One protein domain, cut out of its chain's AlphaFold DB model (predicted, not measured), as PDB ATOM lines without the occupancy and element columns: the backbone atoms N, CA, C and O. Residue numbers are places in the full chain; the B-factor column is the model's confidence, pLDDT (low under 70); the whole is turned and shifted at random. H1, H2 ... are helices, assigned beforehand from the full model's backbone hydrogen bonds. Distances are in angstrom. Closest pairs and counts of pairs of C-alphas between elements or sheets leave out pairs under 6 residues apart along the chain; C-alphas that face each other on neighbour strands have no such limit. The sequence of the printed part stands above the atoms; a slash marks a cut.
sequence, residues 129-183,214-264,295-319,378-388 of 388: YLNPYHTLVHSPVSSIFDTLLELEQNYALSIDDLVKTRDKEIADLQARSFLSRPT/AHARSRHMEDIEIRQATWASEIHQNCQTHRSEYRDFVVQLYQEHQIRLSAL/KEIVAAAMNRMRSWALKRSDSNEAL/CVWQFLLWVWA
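This is residues 129 to 183, 214 to 264, 295 to 319 and 378 to 388 of the 388 residues of an uncharacterized protein of Jimgerdemannia flammicorona (UniProt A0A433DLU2). Look first for two long helices, H2 and H3, side by side and running opposite ways; towards one end of the pair H4 crosses H3 steeply, its first residues, 295 to 298, meeting H2 at residues 143 to 147, and its residues 306 to 319 stick out. The short H1 packs on H3 at residues 250 to 254, and the short H5 lies alongside the pair. The printed part has 142 residues with five named helices, H1 to H5 in chain order, and no named strand: the class is all helix. It is only just loose, close to extended, with a radius of gyration of the C-alphas of 21.5 A, and only just flat, spanning 78 by 40 by 22 A.

Start at H1, residues 130 to 137, which touches H2, residues 142 to 179, only at the corner by their tight link; the closest C-alphas, of Val 137 and Phe 145, are 5.5 A apart. H1 touches H3, residues 214 to 263, only just about perpendicular at 71 degrees; the closest C-alphas, of Pro 132 and Tyr 254, are 5.7 A apart. H2 and H3 touch at a shallow tilt of 3 degrees, opposite ways, closest at the C-alphas of Arg 166 and Trp 231, 6.4 A. H4, residues 295 to 319, touches H3 with residues 297 to 305 alone, at a steep tilt of 54 degrees, closest at the C-alphas of Leu 253 and Ala 301, 5.2 A. H4 touches H2 with residues 295 to 298 alone, closest at the C-alphas of Ser 143 and Lys 295, 6.2 A. H5, residues 378 to 387, is close to H2 but not clearly touching, with the C-alphas of Ala 156 and Val 379 closest at 7.4 A; H5 and H3 are near each other. In H1 to H5 every O i to N i+4 pair is within hydrogen-bond range.

Find C-alpha 130 at (199.988, 193.870, 246.273), where H1 begins its 10.6 A. H2 is 55.1 A long; H3 runs 73.2 A from C-alpha 214 at (165.690, 228.657, 222.065). H4 is 36.5 A long, and H5, 14.3 A, ends at C-alpha 387 at (190.018, 195.193, 251.634).

The C-alphas farthest apart, of Thr 183 and Leu 264, are 78.1 A apart. Three cuts leave C-alpha gaps of 15.7 A from 183 to 214, 16.9 A from 264 to 295 and 33.9 A from 319 to 378. The pLDDT is under 70 in 32 residues, among them 308 to 319 and 378 to 388.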
ATOM      1  N   TYR A 129     202.411 195.530 243.112       71.62
ATOM      2  CA  TYR A 129     202.038 196.401 244.230       71.62
ATOM      3  C   TYR A 129     201.498 195.632 245.444       71.62
ATOM      4  O   TYR A 129     201.830 195.975 246.579       71.62
ATOM      5  N   LEU A 130     200.723 194.567 245.215       75.94
ATOM      6  CA  LEU A 130     199.988 193.870 246.273       75.94
ATOM      7  C   LEU A 130     200.915 193.233 247.325       75.94
ATOM      8  O   LEU A 130     200.708 193.391 248.528       75.94
ATOM      9  N   ASN A 131     201.994 192.580 246.881       79.00
ATOM     10  CA  ASN A 131     202.972 191.948 247.776       79.00
ATOM     11  C   ASN A 131     203.725 192.975 248.658       79.00
ATOM     12  O   ASN A 131     203.813 192.761 249.873       79.00
ATOM     13  N   PRO A 132     204.249 194.090 248.104       82.19
ATOM     14  CA  PRO A 132     204.782 195.200 248.896       82.19
ATOM     15  C   PRO A 132     203.803 195.764 249.926       82.19
ATOM     16  O   PRO A 132     204.180 195.926 251.085       82.19
ATOM     17  N   TYR A 133     202.558 196.030 249.523       83.50
ATOM     18  CA  TYR A 133     201.545 196.624 250.394       83.50
ATOM     19  C   TYR A 133     201.211 195.718 251.581       83.50
ATOM     20  O   TYR A 133     201.380 196.126 252.729       83.50
ATOM     21  N   HIS A 134     200.858 194.457 251.316       85.38
ATOM     22  CA  HIS A 134     200.540 193.479 252.358       85.38
ATOM     23  C   HIS A 134     201.699 193.314 253.358       85.38
ATOM     24  O   HIS A 134     201.493 193.221 254.566       85.38
ATOM     25  N   THR A 135     202.945 193.338 252.876       83.12
ATOM     26  CA  THR A 135     204.122 193.235 253.754       83.12
ATOM     27  C   THR A 135     204.324 194.480 254.621       83.12
ATOM     28  O   THR A 135     204.754 194.365 255.767       83.12
ATOM     29  N   LEU A 136     204.032 195.672 254.095       84.81
ATOM     30  CA  LEU A 136     204.182 196.933 254.824       84.81
ATOM     31  C   LEU A 136     203.075 197.150 255.857       84.81
ATOM     32  O   LEU A 136     203.370 197.613 256.956       84.81
ATOM     33  N   VAL A 137     201.835 196.777 255.540       83.69
ATOM     34  CA  VAL A 137     200.688 196.888 256.459       83.69
ATOM     35  C   VAL A 137     200.868 195.993 257.684       83.69
ATOM     36  O   VAL A 137     200.527 196.382 258.797       83.69
ATOM     37  N   HIS A 138     201.466 194.815 257.503       83.25
ATOM     38  CA  HIS A 138     201.795 193.901 258.598       83.25
ATOM     39  C   HIS A 138     203.195 194.124 259.185       83.25
ATOM     40  O   HIS A 138     203.671 193.303 259.975       83.25
ATOM     41  N   SER A 139     203.874 195.214 258.814       80.38
ATOM     42  CA  SER A 139     205.175 195.542 259.387       80.38
ATOM     43  C   SER A 139     205.033 195.829 260.889       80.38
ATOM     44  O   SER A 139     204.102 196.524 261.301       80.38
ATOM     45  N   PRO A 140     205.970 195.365 261.741       75.12
ATOM     46  CA  PRO A 140     205.962 195.661 263.178       75.12
ATOM     47  C   PRO A 140     206.215 197.147 263.496       75.12
ATOM     48  O   PRO A 140     206.224 197.540 264.663       75.12
ATOM     49  N   VAL A 141     206.463 197.973 262.478       80.12
ATOM     50  CA  VAL A 141     206.764 199.395 262.597       80.12
ATOM     51  C   VAL A 141     205.499 200.213 262.320       80.12
ATOM     52  O   VAL A 141     205.194 200.533 261.173       80.12
ATOM     53  N   SER A 142     204.775 200.588 263.380       80.38
ATOM     54  CA  SER A 142     203.469 201.270 263.285       80.38
ATOM     55  C   SER A 142     203.489 202.562 262.461       80.38
ATOM     56  O   SER A 142     202.538 202.831 261.737       80.38
ATOM     57  N   SER A 143     204.593 203.315 262.475       83.31
ATOM     58  CA  SER A 143     204.692 204.569 261.717       83.31
ATOM     59  C   SER A 143     204.635 204.388 260.199       83.31
ATOM     60  O   SER A 143     204.273 205.327 259.501       83.31
ATOM     61  N   ILE A 144     204.959 203.202 259.675       85.00
ATOM     62  CA  ILE A 144     204.792 202.886 258.249       85.00
ATOM     63  C   ILE A 144     203.300 202.835 257.918       85.00
ATOM     64  O   ILE A 144     202.852 203.504 256.989       85.00
ATOM     65  N   PHE A 145     202.530 202.093 258.712       86.25
ATOM     66  CA  PHE A 145     201.088 201.969 258.537       86.25
ATOM     67  C   PHE A 145     200.371 203.311 258.719       86.25
ATOM     68  O   PHE A 145     199.578 203.688 257.861       86.25
ATOM     69  N   ASP A 146     200.715 204.069 259.765       87.19
ATOM     70  CA  ASP A 146     200.114 205.384 260.025       87.19
ATOM     71  C   ASP A 146     200.295 206.332 258.828       87.19
ATOM     72  O   ASP A 146     199.368 207.039 258.448       87.19
ATOM     73  N   THR A 147     201.463 206.302 258.178       88.44
ATOM     74  CA  THR A 147     201.746 207.168 257.019       88.44
ATOM     75  C   THR A 147     201.034 206.728 255.743       88.44
ATOM     76  O   THR A 147     200.650 207.575 254.936       88.44
ATOM     77  N   LEU A 148     200.831 205.420 255.553       89.19
ATOM     78  CA  LEU A 148     200.010 204.904 254.458       89.19
ATOM     79  C   LEU A 148     198.556 205.327 254.649       89.19
ATOM     80  O   LEU A 148     197.961 205.886 253.732       89.19
ATOM     81  N   LEU A 149     198.031 205.153 255.862       89.88
ATOM     82  CA  LEU A 149     196.670 205.537 256.208       89.88
ATOM     83  C   LEU A 149     196.450 207.053 256.072       89.88
ATOM     84  O   LEU A 149     195.432 207.480 255.533       89.88
ATOM     85  N   GLU A 150     197.406 207.873 256.508       91.75
ATOM     86  CA  GLU A 150     197.349 209.330 256.348       91.75
ATOM     87  C   GLU A 150     197.320 209.740 254.866       91.75
ATOM     88  O   GLU A 150     196.532 210.599 254.470       91.75
ATOM     89  N   LEU A 151     198.135 209.106 254.014       89.25
ATOM     90  CA  LEU A 151     198.112 209.349 252.568       89.25
ATOM     91  C   LEU A 151     196.774 208.955 251.935       89.25
ATOM     92  O   LEU A 151     196.219 209.727 251.154       89.25
ATOM     93  N   GLU A 152     196.238 207.788 252.292       90.12
ATOM     94  CA  GLU A 152     194.925 207.327 251.836       90.12
ATOM     95  C   GLU A 152     193.816 208.319 252.220       90.12
ATOM     96  O   GLU A 152     193.005 208.714 251.375       90.12
ATOM     97  N   GLN A 153     193.819 208.786 253.471       91.62
ATOM     98  CA  GLN A 153     192.871 209.787 253.962       91.62
ATOM     99  C   GLN A 153     193.004 211.117 253.213       91.62
ATOM    100  O   GLN A 153     191.998 211.685 252.784       91.62
ATOM    101  N   ASN A 154     194.229 211.595 252.993       92.81
ATOM    102  CA  ASN A 154     194.478 212.838 252.264       92.81
ATOM    103  C   ASN A 154     193.975 212.769 250.813       92.81
ATOM    104  O   ASN A 154     193.365 213.722 250.321       92.81
ATOM    105  N   TYR A 155     194.173 211.641 250.127       92.31
ATOM    106  CA  TYR A 155     193.649 211.448 248.776       92.31
ATOM    107  C   TYR A 155     192.122 211.360 248.744       92.31
ATOM    108  O   TYR A 155     191.504 211.918 247.833       92.31
ATOM    109  N   ALA A 156     191.508 210.718 249.741       89.38
ATOM    110  CA  ALA A 156     190.055 210.670 249.871       89.38
ATOM    111  C   ALA A 156     189.456 212.073 250.062       89.38
ATOM    112  O   ALA A 156     188.516 212.434 249.353       89.38
ATOM    113  N   LEU A 157     190.043 212.890 250.947       92.44
ATOM    114  CA  LEU A 157     189.619 214.276 251.174       92.44
ATOM    115  C   LEU A 157     189.788 215.144 249.918       92.44
ATOM    116  O   LEU A 157     188.879 215.883 249.554       92.44
ATOM    117  N   SER A 158     190.909 215.005 249.208       93.31
ATOM    118  CA  SER A 158     191.167 215.729 247.953       93.31
ATOM    119  C   SER A 158     190.114 215.429 246.872       93.31
ATOM    120  O   SER A 158     189.639 216.338 246.187       93.31
ATOM    121  N   ILE A 159     189.701 214.163 246.729       90.44
ATOM    122  CA  ILE A 159     188.638 213.772 245.788       90.44
ATOM    123  C   ILE A 159     187.277 214.301 246.251       90.44
ATOM    124  O   ILE A 159     186.503 214.791 245.426       90.44
ATOM    125  N   ASP A 160     186.979 214.222 247.547       92.94
ATOM    126  CA  ASP A 160     185.728 214.723 248.118       92.94
ATOM    127  C   ASP A 160     185.566 216.238 247.907       92.94
ATOM    128  O   ASP A 160     184.523 216.693 247.433       92.94
ATOM    129  N   ASP A 161     186.620 217.024 248.135       93.81
ATOM    130  CA  ASP A 161     186.625 218.467 247.870       93.81
ATOM    131  C   ASP A 161     186.419 218.790 246.383       93.81
ATOM    132  O   ASP A 161     185.682 219.723 246.030       93.81
ATOM    133  N   LEU A 162     187.017 217.997 245.490       91.31
ATOM    134  CA  LEU A 162     186.830 218.133 244.045       91.31
ATOM    135  C   LEU A 162     185.370 217.864 243.650       91.31
ATOM    136  O   LEU A 162     184.775 218.613 242.872       91.31
ATOM    137  N   VAL A 163     184.762 216.832 244.235       90.88
ATOM    138  CA  VAL A 163     183.353 216.496 244.013       90.88
ATOM    139  C   VAL A 163     182.422 217.576 244.567       90.88
ATOM    140  O   VAL A 163     181.503 218.001 243.865       90.88
ATOM    141  N   LYS A 164     182.671 218.081 245.776       93.50
ATOM    142  CA  LYS A 164     181.906 219.199 246.348       93.50
ATOM    143  C   LYS A 164     181.983 220.442 245.466       93.50
ATOM    144  O   LYS A 164     180.981 221.134 245.282       93.50
ATOM    145  N   THR A 165     183.155 220.713 244.894       94.25
ATOM    146  CA  THR A 165     183.355 221.830 243.963       94.25
ATOM    147  C   THR A 165     182.529 221.640 242.693       94.25
ATOM    148  O   THR A 165     181.776 222.544 242.327       94.25
ATOM    149  N   ARG A 166     182.575 220.449 242.079       92.69
ATOM    150  CA  ARG A 166     181.701 220.084 240.954       92.69
ATOM    151  C   ARG A 166     180.230 220.310 241.290       92.69
ATOM    152  O   ARG A 166     179.523 220.947 240.515       92.69
ATOM    153  N   ASP A 167     179.759 219.768 242.409       91.25
ATOM    154  CA  ASP A 167     178.338 219.801 242.765       91.25
ATOM    155  C   ASP A 167     177.855 221.233 242.988       91.25
ATOM    156  O   ASP A 167     176.779 221.606 242.517       91.25
ATOM    157  N   LYS A 168     178.692 222.070 243.609       93.56
ATOM    158  CA  LYS A 168     178.434 223.502 243.750       93.56
ATOM    159  C   LYS A 168     178.363 224.210 242.396       93.56
ATOM    160  O   LYS A 168     177.421 224.958 242.155       93.56
ATOM    161  N   GLU A 169     179.320 223.970 241.500       89.75
ATOM    162  CA  GLU A 169     179.332 224.614 240.182       89.75
ATOM    163  C   GLU A 169     178.163 224.174 239.294       89.75
ATOM    164  O   GLU A 169     177.551 225.004 238.618       89.75
ATOM    165  N   ILE A 170     177.812 222.885 239.308       87.81
ATOM    166  CA  ILE A 170     176.654 222.369 238.570       87.81
ATOM    167  C   ILE A 170     175.363 222.967 239.137       87.81
ATOM    168  O   ILE A 170     174.521 223.421 238.359       87.81
ATOM    169  N   ALA A 171     175.218 223.034 240.463       87.81
ATOM    170  CA  ALA A 171     174.064 223.666 241.100       87.81
ATOM    171  C   ALA A 171     173.960 225.159 240.742       87.81
ATOM    172  O   ALA A 171     172.874 225.633 240.402       87.81
ATOM    173  N   ASP A 172     175.079 225.890 240.732       88.56
ATOM    174  CA  ASP A 172     175.126 227.302 240.340       88.56
ATOM    175  C   ASP A 172     174.705 227.506 238.873       88.56
ATOM    176  O   ASP A 172     173.955 228.437 238.557       88.56
ATOM    177  N   LEU A 173     175.139 226.629 237.961       82.75
ATOM    178  CA  LEU A 173     174.715 226.654 236.556       82.75
ATOM    179  C   LEU A 173     173.223 226.319 236.421       82.75
ATOM    180  O   LEU A 173     172.485 227.023 235.731       82.75
ATOM    181  N   GLN A 174     172.731 225.310 237.135       82.56
ATOM    182  CA  GLN A 174     171.313 224.943 237.125       82.56
ATOM    183  C   GLN A 174     170.414 226.054 237.708       82.56
ATOM    184  O   GLN A 174     169.342 226.345 237.159       82.56
ATOM    185  N   ALA A 175     170.857 226.750 238.755       81.75
ATOM    186  CA  ALA A 175     170.132 227.875 239.345       81.75
ATOM    187  C   ALA A 175     169.983 229.048 238.360       81.75
ATOM    188  O   ALA A 175     168.910 229.655 238.263       81.75
ATOM    189  N   ARG A 176     171.017 229.329 237.554       76.56
ATOM    190  CA  ARG A 176     170.968 230.360 236.498       76.56
ATOM    191  C   ARG A 176     169.942 230.033 235.410       76.56
ATOM    192  O   ARG A 176     169.249 230.945 234.945       76.56
ATOM    193  N   SER A 177     169.757 228.755 235.057       65.88
ATOM    194  CA  SER A 177     168.656 228.356 234.161       65.88
ATOM    195  C   SER A 177     167.273 228.529 234.770       65.88
ATOM    196  O   SER A 177     166.343 228.901 234.054       65.88
ATOM    197  N   PHE A 178     167.115 228.264 236.069       60.22
ATOM    198  CA  PHE A 178     165.824 228.411 236.738       60.22
ATOM    199  C   PHE A 178     165.395 229.883 236.814       60.22
ATOM    200  O   PHE A 178     164.245 230.200 236.516       60.22
ATOM    201  N   LEU A 179     166.335 230.786 237.115       59.56
ATOM    202  CA  LEU A 179     166.106 232.237 237.162       59.56
ATOM    203  C   LEU A 179     165.809 232.855 235.788       59.56
ATOM    204  O   LEU A 179     165.104 233.856 235.703       59.56
ATOM    205  N   SER A 180     166.316 232.251 234.711       54.69
ATOM    206  CA  SER A 180     166.088 232.717 233.334       54.69
ATOM    207  C   SER A 180     164.790 232.172 232.721       54.69
ATOM    208  O   SER A 180     164.460 232.487 231.576       54.69
ATOM    209  N   ARG A 181     164.035 231.338 233.454       55.44
ATOM    210  CA  ARG A 181     162.744 230.821 232.998       55.44
ATOM    211  C   ARG A 181     161.735 231.975 233.021       55.44
ATOM    212  O   ARG A 181     161.464 232.496 234.099       55.44
ATOM    213  N   PRO A 182     161.145 232.379 231.879       48.09
ATOM    214  CA  PRO A 182     160.131 233.422 231.876       48.09
ATOM    215  C   PRO A 182     158.919 232.912 232.656       48.09
ATOM    216  O   PRO A 182     158.143 232.082 232.174       48.09
ATOM    217  N   THR A 183     158.773 233.379 233.891       43.41
ATOM    218  CA  THR A 183     157.577 233.194 234.698       43.41
ATOM    219  C   THR A 183     156.440 233.928 233.998       43.41
ATOM    220  O   THR A 183     156.296 235.141 234.088       43.41
ATOM    221  N   ALA A 214     165.272 230.025 222.375       67.06
ATOM    222  CA  ALA A 214     165.690 228.657 222.065       67.06
ATOM    223  C   ALA A 214     167.221 228.528 221.979       67.06
ATOM    224  O   ALA A 214     167.773 227.566 222.502       67.06
ATOM    225  N   HIS A 215     167.909 229.520 221.407       72.00
ATOM    226  CA  HIS A 215     169.371 229.531 221.303       72.00
ATOM    227  C   HIS A 215     170.035 229.724 222.675       72.00
ATOM    228  O   HIS A 215     170.981 229.016 222.996       72.00
ATOM    229  N   ALA A 216     169.489 230.601 223.528       72.62
ATOM    230  CA  ALA A 216     169.967 230.770 224.905       72.62
ATOM    231  C   ALA A 216     169.825 229.484 225.743       72.62
ATOM    232  O   ALA A 216     170.744 229.109 226.462       72.62
ATOM    233  N   ARG A 217     168.699 228.765 225.604       74.62
ATOM    234  CA  ARG A 217     168.503 227.456 226.252       74.62
ATOM    235  C   ARG A 217     169.439 226.382 225.698       74.62
ATOM    236  O   ARG A 217     169.941 225.582 226.474       74.62
ATOM    237  N   SER A 218     169.676 226.379 224.384       79.31
ATOM    238  CA  SER A 218     170.601 225.441 223.740       79.31
ATOM    239  C   SER A 218     172.041 225.656 224.206       79.31
ATOM    240  O   SER A 218     172.702 224.686 224.547       79.31
ATOM    241  N   ARG A 219     172.504 226.911 224.276       79.88
ATOM    242  CA  ARG A 219     173.830 227.263 224.808       79.88
ATOM    243  C   ARG A 219     173.979 226.900 226.277       79.88
ATOM    244  O   ARG A 219     174.973 226.313 226.661       79.88
ATOM    245  N   HIS A 220     172.959 227.178 227.084       82.06
ATOM    246  CA  HIS A 220     172.962 226.810 228.498       82.06
ATOM    247  C   HIS A 220     173.060 225.293 228.721       82.06
ATOM    248  O   HIS A 220     173.754 224.833 229.621       82.06
ATOM    249  N   MET A 221     172.350 224.510 227.904       83.00
ATOM    250  CA  MET A 221     172.418 223.049 227.948       83.00
ATOM    251  C   MET A 221     173.806 222.547 227.532       83.00
ATOM    252  O   MET A 221     174.392 221.750 228.255       83.00
ATOM    253  N   GLU A 222     174.347 223.079 226.433       87.75
ATOM    254  CA  GLU A 222     175.717 222.815 225.977       87.75
ATOM    255  C   GLU A 222     176.745 223.140 227.079       87.75
ATOM    256  O   GLU A 222     177.618 222.327 227.367       87.75
ATOM    257  N   ASP A 223     176.597 224.273 227.770       85.06
ATOM    258  CA  ASP A 223     177.480 224.672 228.868       85.06
ATOM    259  C   ASP A 223     177.420 223.691 230.050       85.06
ATOM    260  O   ASP A 223     178.460 223.359 230.622       85.06
ATOM    261  N   ILE A 224     176.229 223.197 230.420       86.38
ATOM    262  CA  ILE A 224     176.085 222.168 231.465       86.38
ATOM    263  C   ILE A 224     176.752 220.861 231.027       86.38
ATOM    264  O   ILE A 224     177.498 220.277 231.811       86.38
ATOM    265  N   GLU A 225     176.515 220.410 229.795       88.69
ATOM    266  CA  GLU A 225     177.064 219.155 229.266       88.69
ATOM    267  C   GLU A 225     178.596 219.192 229.198       88.69
ATOM    268  O   GLU A 225     179.265 218.278 229.688       88.69
ATOM    269  N   ILE A 226     179.169 220.279 228.672       91.94
ATOM    270  CA  ILE A 226     180.623 220.481 228.616       91.94
ATOM    271  C   ILE A 226     181.212 220.479 230.027       91.94
ATOM    272  O   ILE A 226     182.243 219.845 230.276       91.94
ATOM    273  N   ARG A 227     180.569 221.176 230.970       90.81
ATOM    274  CA  ARG A 227     181.036 221.244 232.360       90.81
ATOM    275  C   ARG A 227     180.962 219.897 233.051       90.81
ATOM    276  O   ARG A 227     181.906 219.528 233.743       90.81
ATOM    277  N   GLN A 228     179.898 219.140 232.825       90.44
ATOM    278  CA  GLN A 228     179.758 217.793 233.361       90.44
ATOM    279  C   GLN A 228     180.838 216.855 232.807       90.44
ATOM    280  O   GLN A 228     181.453 216.118 233.576       90.44
ATOM    281  N   ALA A 229     181.128 216.926 231.505       88.56
ATOM    282  CA  ALA A 229     182.197 216.147 230.882       88.56
ATOM    283  C   ALA A 229     183.590 216.545 231.399       88.56
ATOM    284  O   ALA A 229     184.422 215.678 231.666       88.56
ATOM    285  N   THR A 230     183.830 217.843 231.601       93.75
ATOM    286  CA  THR A 230     185.096 218.353 232.149       93.75
ATOM    287  C   THR A 230     185.309 217.832 233.565       93.75
ATOM    288  O   THR A 230     186.337 217.221 233.839       93.75
ATOM    289  N   TRP A 231     184.308 217.964 234.438       92.81
ATOM    290  CA  TRP A 231     184.388 217.447 235.802       92.81
ATOM    291  C   TRP A 231     184.546 215.925 235.855       92.81
ATOM    292  O   TRP A 231     185.318 215.421 236.668       92.81
ATOM    293  N   ALA A 232     183.862 215.182 234.980       87.81
ATOM    294  CA  ALA A 232     184.041 213.734 234.878       87.81
ATOM    295  C   ALA A 232     185.487 213.368 234.501       87.81
ATOM    296  O   ALA A 232     186.073 212.473 235.111       87.81
ATOM    297  N   SER A 233     186.078 214.092 233.547       90.31
ATOM    298  CA  SER A 233     187.472 213.903 233.141       90.31
ATOM    299  C   SER A 233     188.454 214.281 234.249       90.31
ATOM    300  O   SER A 233     189.397 213.536 234.496       90.31
ATOM    301  N   GLU A 234     188.251 215.411 234.926       91.31
ATOM    302  CA  GLU A 234     189.138 215.891 235.991       91.31
ATOM    303  C   GLU A 234     189.127 214.957 237.203       91.31
ATOM    304  O   GLU A 234     190.192 214.583 237.695       91.31
ATOM    305  N   ILE A 235     187.945 214.514 237.646       91.06
ATOM    306  CA  ILE A 235     187.819 213.537 238.736       91.06
ATOM    307  C   ILE A 235     188.497 212.226 238.342       91.06
ATOM    308  O   ILE A 235     189.273 211.676 239.123       91.06
ATOM    309  N   HIS A 236     188.250 211.735 237.124       87.56
ATOM    310  CA  HIS A 236     188.878 210.504 236.654       87.56
ATOM    311  C   HIS A 236     190.404 210.627 236.617       87.56
ATOM    312  O   HIS A 236     191.102 209.765 237.147       87.56
ATOM    313  N   GLN A 237     190.925 211.712 236.043       89.25
ATOM    314  CA  GLN A 237     192.357 211.970 235.973       89.25
ATOM    315  C   GLN A 237     192.979 212.047 237.369       89.25
ATOM    316  O   GLN A 237     194.010 211.422 237.599       89.25
ATOM    317  N   ASN A 238     192.342 212.751 238.306       90.88
ATOM    318  CA  ASN A 238     192.865 212.892 239.660       90.88
ATOM    319  C   ASN A 238     192.891 211.548 240.404       90.88
ATOM    320  O   ASN A 238     193.891 211.191 241.020       90.88
ATOM    321  N   CYS A 239     191.840 210.735 240.255       88.00
ATOM    322  CA  CYS A 239     191.818 209.368 240.771       88.00
ATOM    323  C   CYS A 239     192.962 208.515 240.202       88.00
ATOM    324  O   CYS A 239     193.606 207.785 240.955       88.00
ATOM    325  N   GLN A 240     193.242 208.603 238.897       85.19
ATOM    326  CA  GLN A 240     194.365 207.879 238.287       85.19
ATOM    327  C   GLN A 240     195.713 208.373 238.817       85.19
ATOM    328  O   GLN A 240     196.584 207.565 239.137       85.19
ATOM    329  N   THR A 241     195.878 209.689 238.967       88.12
ATOM    330  CA  THR A 241     197.087 210.285 239.539       88.12
ATOM    331  C   THR A 241     197.310 209.806 240.970       88.12
ATOM    332  O   THR A 241     198.351 209.205 241.227       88.12
ATOM    333  N   HIS A 242     196.325 209.951 241.864       89.31
ATOM    334  CA  HIS A 242     196.423 209.485 243.251       89.31
ATOM    335  C   HIS A 242     196.745 207.987 243.338       89.31
ATOM    336  O   HIS A 242     197.613 207.590 244.110       89.31
ATOM    337  N   ARG A 243     196.112 207.144 242.506       85.25
ATOM    338  CA  ARG A 243     196.421 205.702 242.444       85.25
ATOM    339  C   ARG A 243     197.871 205.441 242.047       85.25
ATOM    340  O   ARG A 243     198.541 204.625 242.677       85.25
ATOM    341  N   SER A 244     198.360 206.127 241.014       85.69
ATOM    342  CA  SER A 244     199.735 205.956 240.535       85.69
ATOM    343  C   SER A 244     200.773 206.433 241.556       85.69
ATOM    344  O   SER A 244     201.753 205.734 241.801       85.69
ATOM    345  N   GLU A 245     200.529 207.571 242.209       88.12
ATOM    346  CA  GLU A 245     201.407 208.124 243.242       88.12
ATOM    347  C   GLU A 245     201.439 207.237 244.484       88.12
ATOM    348  O   GLU A 245     202.519 206.922 244.984       88.12
ATOM    349  N   TYR A 246     200.271 206.783 244.947       89.25
ATOM    350  CA  TYR A 246     200.172 205.890 246.095       89.25
ATOM    351  C   TYR A 246     200.925 204.584 245.849       89.25
ATOM    352  O   TYR A 246     201.729 204.146 246.672       89.25
ATOM    353  N   ARG A 247     200.738 203.989 244.669       85.94
ATOM    354  CA  ARG A 247     201.471 202.793 244.257       85.94
ATOM    355  C   ARG A 247     202.981 203.023 244.248       85.94
ATOM    356  O   ARG A 247     203.718 202.219 244.823       85.94
ATOM    357  N   ASP A 248     203.438 204.089 243.592       87.12
ATOM    358  CA  ASP A 248     204.861 204.424 243.497       87.12
ATOM    359  C   ASP A 248     205.462 204.643 244.897       87.12
ATOM    360  O   ASP A 248     206.573 204.181 245.172       87.12
ATOM    361  N   PHE A 249     204.710 205.274 245.804       89.19
ATOM    362  CA  PHE A 249     205.098 205.455 247.199       89.19
ATOM    363  C   PHE A 249     205.250 204.122 247.940       89.19
ATOM    364  O   PHE A 249     206.300 203.881 248.533       89.19
ATOM    365  N   VAL A 250     204.260 203.225 247.868       88.62
ATOM    366  CA  VAL A 250     204.301 201.911 248.540       88.62
ATOM    367  C   VAL A 250     205.483 201.074 248.060       88.62
ATOM    368  O   VAL A 250     206.196 200.480 248.870       88.62
ATOM    369  N   VAL A 251     205.743 201.046 246.749       87.25
ATOM    370  CA  VAL A 251     206.885 200.305 246.195       87.25
ATOM    371  C   VAL A 251     208.209 200.866 246.722       87.25
ATOM    372  O   VAL A 251     209.093 200.098 247.103       87.25
ATOM    373  N   GLN A 252     208.357 202.191 246.788       86.62
ATOM    374  CA  GLN A 252     209.569 202.825 247.316       86.62
ATOM    375  C   GLN A 252     209.733 202.612 248.820       86.62
ATOM    376  O   GLN A 252     210.839 202.339 249.288       86.62
ATOM    377  N   LEU A 253     208.636 202.690 249.570       87.38
ATOM    378  CA  LEU A 253     208.616 202.434 251.002       87.38
ATOM    379  C   LEU A 253     209.033 200.992 251.302       87.38
ATOM    380  O   LEU A 253     209.845 200.749 252.194       87.38
ATOM    381  N   TYR A 254     208.560 200.044 250.494       86.81
ATOM    382  CA  TYR A 254     208.946 198.644 250.585       86.81
ATOM    383  C   TYR A 254     210.425 198.438 250.263       86.81
ATOM    384  O   TYR A 254     211.117 197.746 251.006       86.81
ATOM    385  N   GLN A 255     210.942 199.062 249.202       88.00
ATOM    386  CA  GLN A 255     212.367 198.993 248.867       88.00
ATOM    387  C   GLN A 255     213.244 199.513 250.012       88.00
ATOM    388  O   GLN A 255     214.218 198.858 250.375       88.00
ATOM    389  N   GLU A 256     212.884 200.647 250.617       85.62
ATOM    390  CA  GLU A 256     213.612 201.187 251.769       85.62
ATOM    391  C   GLU A 256     213.531 200.280 252.992       85.62
ATOM    392  O   GLU A 256     214.548 200.006 253.632       85.62
ATOM    393  N   HIS A 257     212.347 199.747 253.286       84.81
ATOM    394  CA  HIS A 257     212.163 198.778 254.357       84.81
ATOM    395  C   HIS A 257     213.052 197.537 254.160       84.81
ATOM    396  O   HIS A 257     213.741 197.117 255.088       84.81
ATOM    397  N   GLN A 258     213.121 196.995 252.939       85.50
ATOM    398  CA  GLN A 258     213.980 195.851 252.617       85.50
ATOM    399  C   GLN A 258     215.477 196.178 252.706       85.50
ATOM    400  O   GLN A 258     216.248 195.360 253.210       85.50
ATOM    401  N   ILE A 259     215.904 197.369 252.265       85.75
ATOM    402  CA  ILE A 259     217.304 197.813 252.370       85.75
ATOM    403  C   ILE A 259     217.733 197.870 253.837       85.75
ATOM    404  O   ILE A 259     218.806 197.378 254.183       85.75
ATOM    405  N   ARG A 260     216.887 198.417 254.714       82.06
ATOM    406  CA  ARG A 260     217.203 198.523 256.143       82.06
ATOM    407  C   ARG A 260     217.163 197.183 256.861       82.06
ATOM    408  O   ARG A 260     218.044 196.922 257.670       82.06
ATOM    409  N   LEU A 261     216.219 196.304 256.520       79.69
ATOM    410  CA  LEU A 261     216.231 194.924 257.015       79.69
ATOM    411  C   LEU A 261     217.493 194.169 256.575       79.69
ATOM    412  O   LEU A 261     218.092 193.455 257.375       79.69
ATOM    413  N   SER A 262     217.934 194.365 255.332       79.75
ATOM    414  CA  SER A 262     219.158 193.745 254.806       79.75
ATOM    415  C   SER A 262     220.424 194.310 255.459       79.75
ATOM    416  O   SER A 262     221.378 193.572 255.680       79.75
ATOM    417  N   ALA A 263     220.426 195.598 255.816       76.94
ATOM    418  CA  ALA A 263     221.512 196.229 256.567       76.94
ATOM    419  C   ALA A 263     221.636 195.696 258.011       76.94
ATOM    420  O   ALA A 263     222.684 195.859 258.631       76.94
ATOM    421  N   LEU A 264     220.592 195.039 258.532       68.50
ATOM    422  CA  LEU A 264     220.513 194.513 259.897       68.50
ATOM    423  C   LEU A 264     220.837 193.008 260.031       68.50
ATOM    424  O   LEU A 264     220.741 192.475 261.136       68.50
ATOM    425  N   LYS A 295     210.043 206.282 261.017       82.31
ATOM    426  CA  LYS A 295     209.948 207.668 260.540       82.31
ATOM    427  C   LYS A 295     211.055 207.990 259.543       82.31
ATOM    428  O   LYS A 295     210.829 208.708 258.573       82.31
ATOM    429  N   GLU A 296     212.238 207.428 259.749       82.19
ATOM    430  CA  GLU A 296     213.387 207.644 258.881       82.19
ATOM    431  C   GLU A 296     213.275 206.824 257.578       82.19
ATOM    432  O   GLU A 296     213.618 207.340 256.515       82.19
ATOM    433  N   ILE A 297     212.697 205.609 257.618       82.75
ATOM    434  CA  ILE A 297     212.311 204.850 256.404       82.75
ATOM    435  C   ILE A 297     211.351 205.677 255.552       82.75
ATOM    436  O   ILE A 297     211.572 205.860 254.354       82.75
ATOM    437  N   VAL A 298     210.289 206.184 256.175       82.62
ATOM    438  CA  VAL A 298     209.259 206.962 255.485       82.62
ATOM    439  C   VAL A 298     209.852 208.246 254.902       82.62
ATOM    440  O   VAL A 298     209.608 208.567 253.737       82.62
ATOM    441  N   ALA A 299     210.688 208.962 255.660       84.44
ATOM    442  CA  ALA A 299     211.363 210.165 255.178       84.44
ATOM    443  C   ALA A 299     212.303 209.875 253.994       84.44
ATOM    444  O   ALA A 299     212.327 210.632 253.019       84.44
ATOM    445  N   ALA A 300     213.047 208.767 254.040       81.88
ATOM    446  CA  ALA A 300     213.922 208.343 252.950       81.88
ATOM    447  C   ALA A 300     213.127 207.987 251.682       81.88
ATOM    448  O   ALA A 300     213.492 208.429 250.587       81.88
ATOM    449  N   ALA A 301     212.009 207.268 251.824       80.69
ATOM    450  CA  ALA A 301     211.106 206.946 250.721       80.69
ATOM    451  C   ALA A 301     210.490 208.214 250.103       80.69
ATOM    452  O   ALA A 301     210.567 208.415 248.891       80.69
ATOM    453  N   MET A 302     209.979 209.137 250.925       82.00
ATOM    454  CA  MET A 302     209.442 210.419 250.453       82.00
ATOM    455  C   MET A 302     210.483 211.263 249.704       82.00
ATOM    456  O   MET A 302     210.171 211.876 248.679       82.00
ATOM    457  N   ASN A 303     211.727 211.304 250.187       84.19
ATOM    458  CA  ASN A 303     212.805 212.038 249.522       84.19
ATOM    459  C   ASN A 303     213.190 211.404 248.180       84.19
ATOM    460  O   ASN A 303     213.423 212.127 247.205       84.19
ATOM    461  N   ARG A 304     213.193 210.067 248.085       79.62
ATOM    462  CA  ARG A 304     213.382 209.374 246.803       79.62
ATOM    463  C   ARG A 304     212.259 209.691 245.828       79.62
ATOM    464  O   ARG A 304     212.559 210.054 244.690       79.62
ATOM    465  N   MET A 305     211.012 209.693 246.286       80.12
ATOM    466  CA  MET A 305     209.854 210.001 245.450       80.12
ATOM    467  C   MET A 305     209.926 211.421 244.878       80.12
ATOM    468  O   MET A 305     209.761 211.613 243.672       80.12
ATOM    469  N   ARG A 306     210.286 212.413 245.706       81.12
ATOM    470  CA  ARG A 306     210.498 213.797 245.243       81.12
ATOM    471  C   ARG A 306     211.639 213.911 244.234       81.12
ATOM    472  O   ARG A 306     211.503 214.626 243.244       81.12
ATOM    473  N   SER A 307     212.747 213.198 244.448       74.50
ATOM    474  CA  SER A 307     213.884 213.224 243.514       74.50
ATOM    475  C   SER A 307     213.537 212.617 242.146       74.50
ATOM    476  O   SER A 307     213.993 213.104 241.111       74.50
ATOM    477  N   TRP A 308     212.671 211.598 242.124       64.62
ATOM    478  CA  TRP A 308     212.163 210.982 240.898       64.62
ATOM    479  C   TRP A 308     211.170 211.877 240.155       64.62
ATOM    480  O   TRP A 308     211.224 211.952 238.926       64.62
ATOM    481  N   ALA A 309     210.309 212.597 240.878       61.62
ATOM    482  CA  ALA A 309     209.390 213.566 240.285       61.62
ATOM    483  C   ALA A 309     210.137 214.714 239.579       61.62
ATOM    484  O   ALA A 309     209.792 215.069 238.451       61.62
ATOM    485  N   LEU A 310     211.214 215.230 240.189       66.00
ATOM    486  CA  LEU A 310     212.070 216.253 239.575       66.00
ATOM    487  C   LEU A 310     212.749 215.728 238.301       66.00
ATOM    488  O   LEU A 310     212.702 216.367 237.254       66.00
ATOM    489  N   LYS A 311     213.290 214.505 238.358       58.38
ATOM    490  CA  LYS A 311     213.969 213.876 237.219       58.38
ATOM    491  C   LYS A 311     213.019 213.567 236.051       58.38
ATOM    492  O   LYS A 311     213.421 213.699 234.895       58.38
ATOM    493  N   ARG A 312     211.755 213.195 236.313       54.91
ATOM    494  CA  ARG A 312     210.714 213.050 235.270       54.91
ATOM    495  C   ARG A 312     210.349 214.393 234.628       54.91
ATOM    496  O   ARG A 312     210.097 214.421 233.427       54.91
ATOM    497  N   SER A 313     210.347 215.488 235.393       56.91
ATOM    498  CA  SER A 313     210.073 216.832 234.867       56.91
ATOM    499  C   SER A 313     211.144 217.280 233.869       56.91
ATOM    500  O   SER A 313     210.802 217.683 232.759       56.91
ATOM    501  N   ASP A 314     212.425 217.103 234.207       49.28
ATOM    502  CA  ASP A 314     213.549 217.455 233.323       49.28
ATOM    503  C   ASP A 314     213.580 216.584 232.051       49.28
ATOM    504  O   ASP A 314     213.919 217.043 230.959       49.28
ATOM    505  N   SER A 315     213.168 215.315 232.172       49.34
ATOM    506  CA  SER A 315     213.079 214.376 231.041       49.34
ATOM    507  C   SER A 315     211.956 214.741 230.060       49.34
ATOM    508  O   SER A 315     212.114 214.588 228.848       49.34
ATOM    509  N   ASN A 316     210.825 215.235 230.570       45.75
ATOM    510  CA  ASN A 316     209.688 215.650 229.748       45.75
ATOM    511  C   ASN A 316     209.914 217.016 229.077       45.75
ATOM    512  O   ASN A 316     209.442 217.218 227.959       45.75
ATOM    513  N   GLU A 317     210.677 217.925 229.695       41.53
ATOM    514  CA  GLU A 317     211.111 219.171 229.042       41.53
ATOM    515  C   GLU A 317     212.102 218.905 227.897       41.53
ATOM    516  O   GLU A 317     211.991 219.511 226.831       41.53
ATOM    517  N   ALA A 318     213.007 217.932 228.052       40.22
ATOM    518  CA  ALA A 318     213.935 217.532 226.992       40.22
ATOM    519  C   ALA A 318     213.234 216.875 225.781       40.22
ATOM    520  O   ALA A 318     213.674 217.048 224.644       40.22
ATOM    521  N   LEU A 319     212.121 216.163 225.997       35.81
ATOM    522  CA  LEU A 319     211.314 215.561 224.924       35.81
ATOM    523  C   LEU A 319     210.446 216.584 224.173       35.81
ATOM    524  O   LEU A 319     210.230 216.429 222.970       35.81
ATOM    525  N   CYS A 378     183.503 205.957 243.749       38.84
ATOM    526  CA  CYS A 378     184.935 206.173 243.985       38.84
ATOM    527  C   CYS A 378     185.376 205.795 245.407       38.84
ATOM    528  O   CYS A 378     186.434 205.187 245.564       38.84
ATOM    529  N   VAL A 379     184.562 206.094 246.425       39.16
ATOM    530  CA  VAL A 379     184.862 205.740 247.821       39.16
ATOM    531  C   VAL A 379     184.684 204.238 248.053       39.16
ATOM    532  O   VAL A 379     185.548 203.624 248.676       39.16
ATOM    533  N   TRP A 380     183.648 203.600 247.484       39.88
ATOM    534  CA  TRP A 380     183.544 202.137 247.515       39.88
ATOM    535  C   TRP A 380     184.653 201.456 246.714       39.88
ATOM    536  O   TRP A 380     185.141 200.436 247.173       39.88
ATOM    537  N   GLN A 381     185.100 201.991 245.571       45.50
ATOM    538  CA  GLN A 381     186.202 201.400 244.793       45.50
ATOM    539  C   GLN A 381     187.540 201.495 245.514       45.50
ATOM    540  O   GLN A 381     188.385 200.627 245.331       45.50
ATOM    541  N   PHE A 382     187.743 202.545 246.304       41.75
ATOM    542  CA  PHE A 382     188.938 202.692 247.121       41.75
ATOM    543  C   PHE A 382     188.891 201.744 248.328       41.75
ATOM    544  O   PHE A 382     189.843 201.010 248.566       41.75
ATOM    545  N   LEU A 383     187.747 201.660 249.018       35.94
ATOM    546  CA  LEU A 383     187.565 200.761 250.162       35.94
ATOM    547  C   LEU A 383     187.555 199.272 249.772       35.94
ATOM    548  O   LEU A 383     188.156 198.476 250.483       35.94
ATOM    549  N   LEU A 384     186.942 198.883 248.644       39.97
ATOM    550  CA  LEU A 384     186.982 197.494 248.154       39.97
ATOM    551  C   LEU A 384     188.384 197.066 247.720       39.97
ATOM    552  O   LEU A 384     188.692 195.887 247.808       39.97
ATOM    553  N   TRP A 385     189.208 197.995 247.237       42.09
ATOM    554  CA  TRP A 385     190.577 197.705 246.811       42.09
ATOM    555  C   TRP A 385     191.560 197.624 247.987       42.09
ATOM    556  O   TRP A 385     192.530 196.887 247.918       42.09
ATOM    557  N   VAL A 386     191.293 198.338 249.084       36.78
ATOM    558  CA  VAL A 386     192.073 198.217 250.330       36.78
ATOM    559  C   VAL A 386     191.723 196.929 251.101       36.78
ATOM    560  O   VAL A 386     192.541 196.437 251.875       36.78
ATOM    561  N   TRP A 387     190.524 196.366 250.898       29.38
ATOM    562  CA  TRP A 387     190.018 195.193 251.634       29.38
ATOM    563  C   TRP A 387     189.991 193.862 250.860       29.38
ATOM    564  O   TRP A 387     189.658 192.839 251.463       29.38
ATOM    565  N   ALA A 388     190.312 193.851 249.564       35.19
ATOM    566  CA  ALA A 388     190.426 192.646 248.732       35.19
ATOM    567  C   ALA A 388     191.893 192.371 248.390       35.19
ATOM    568  O   ALA A 388     192.270 191.175 248.384       35.19
TER     569      ALA A 388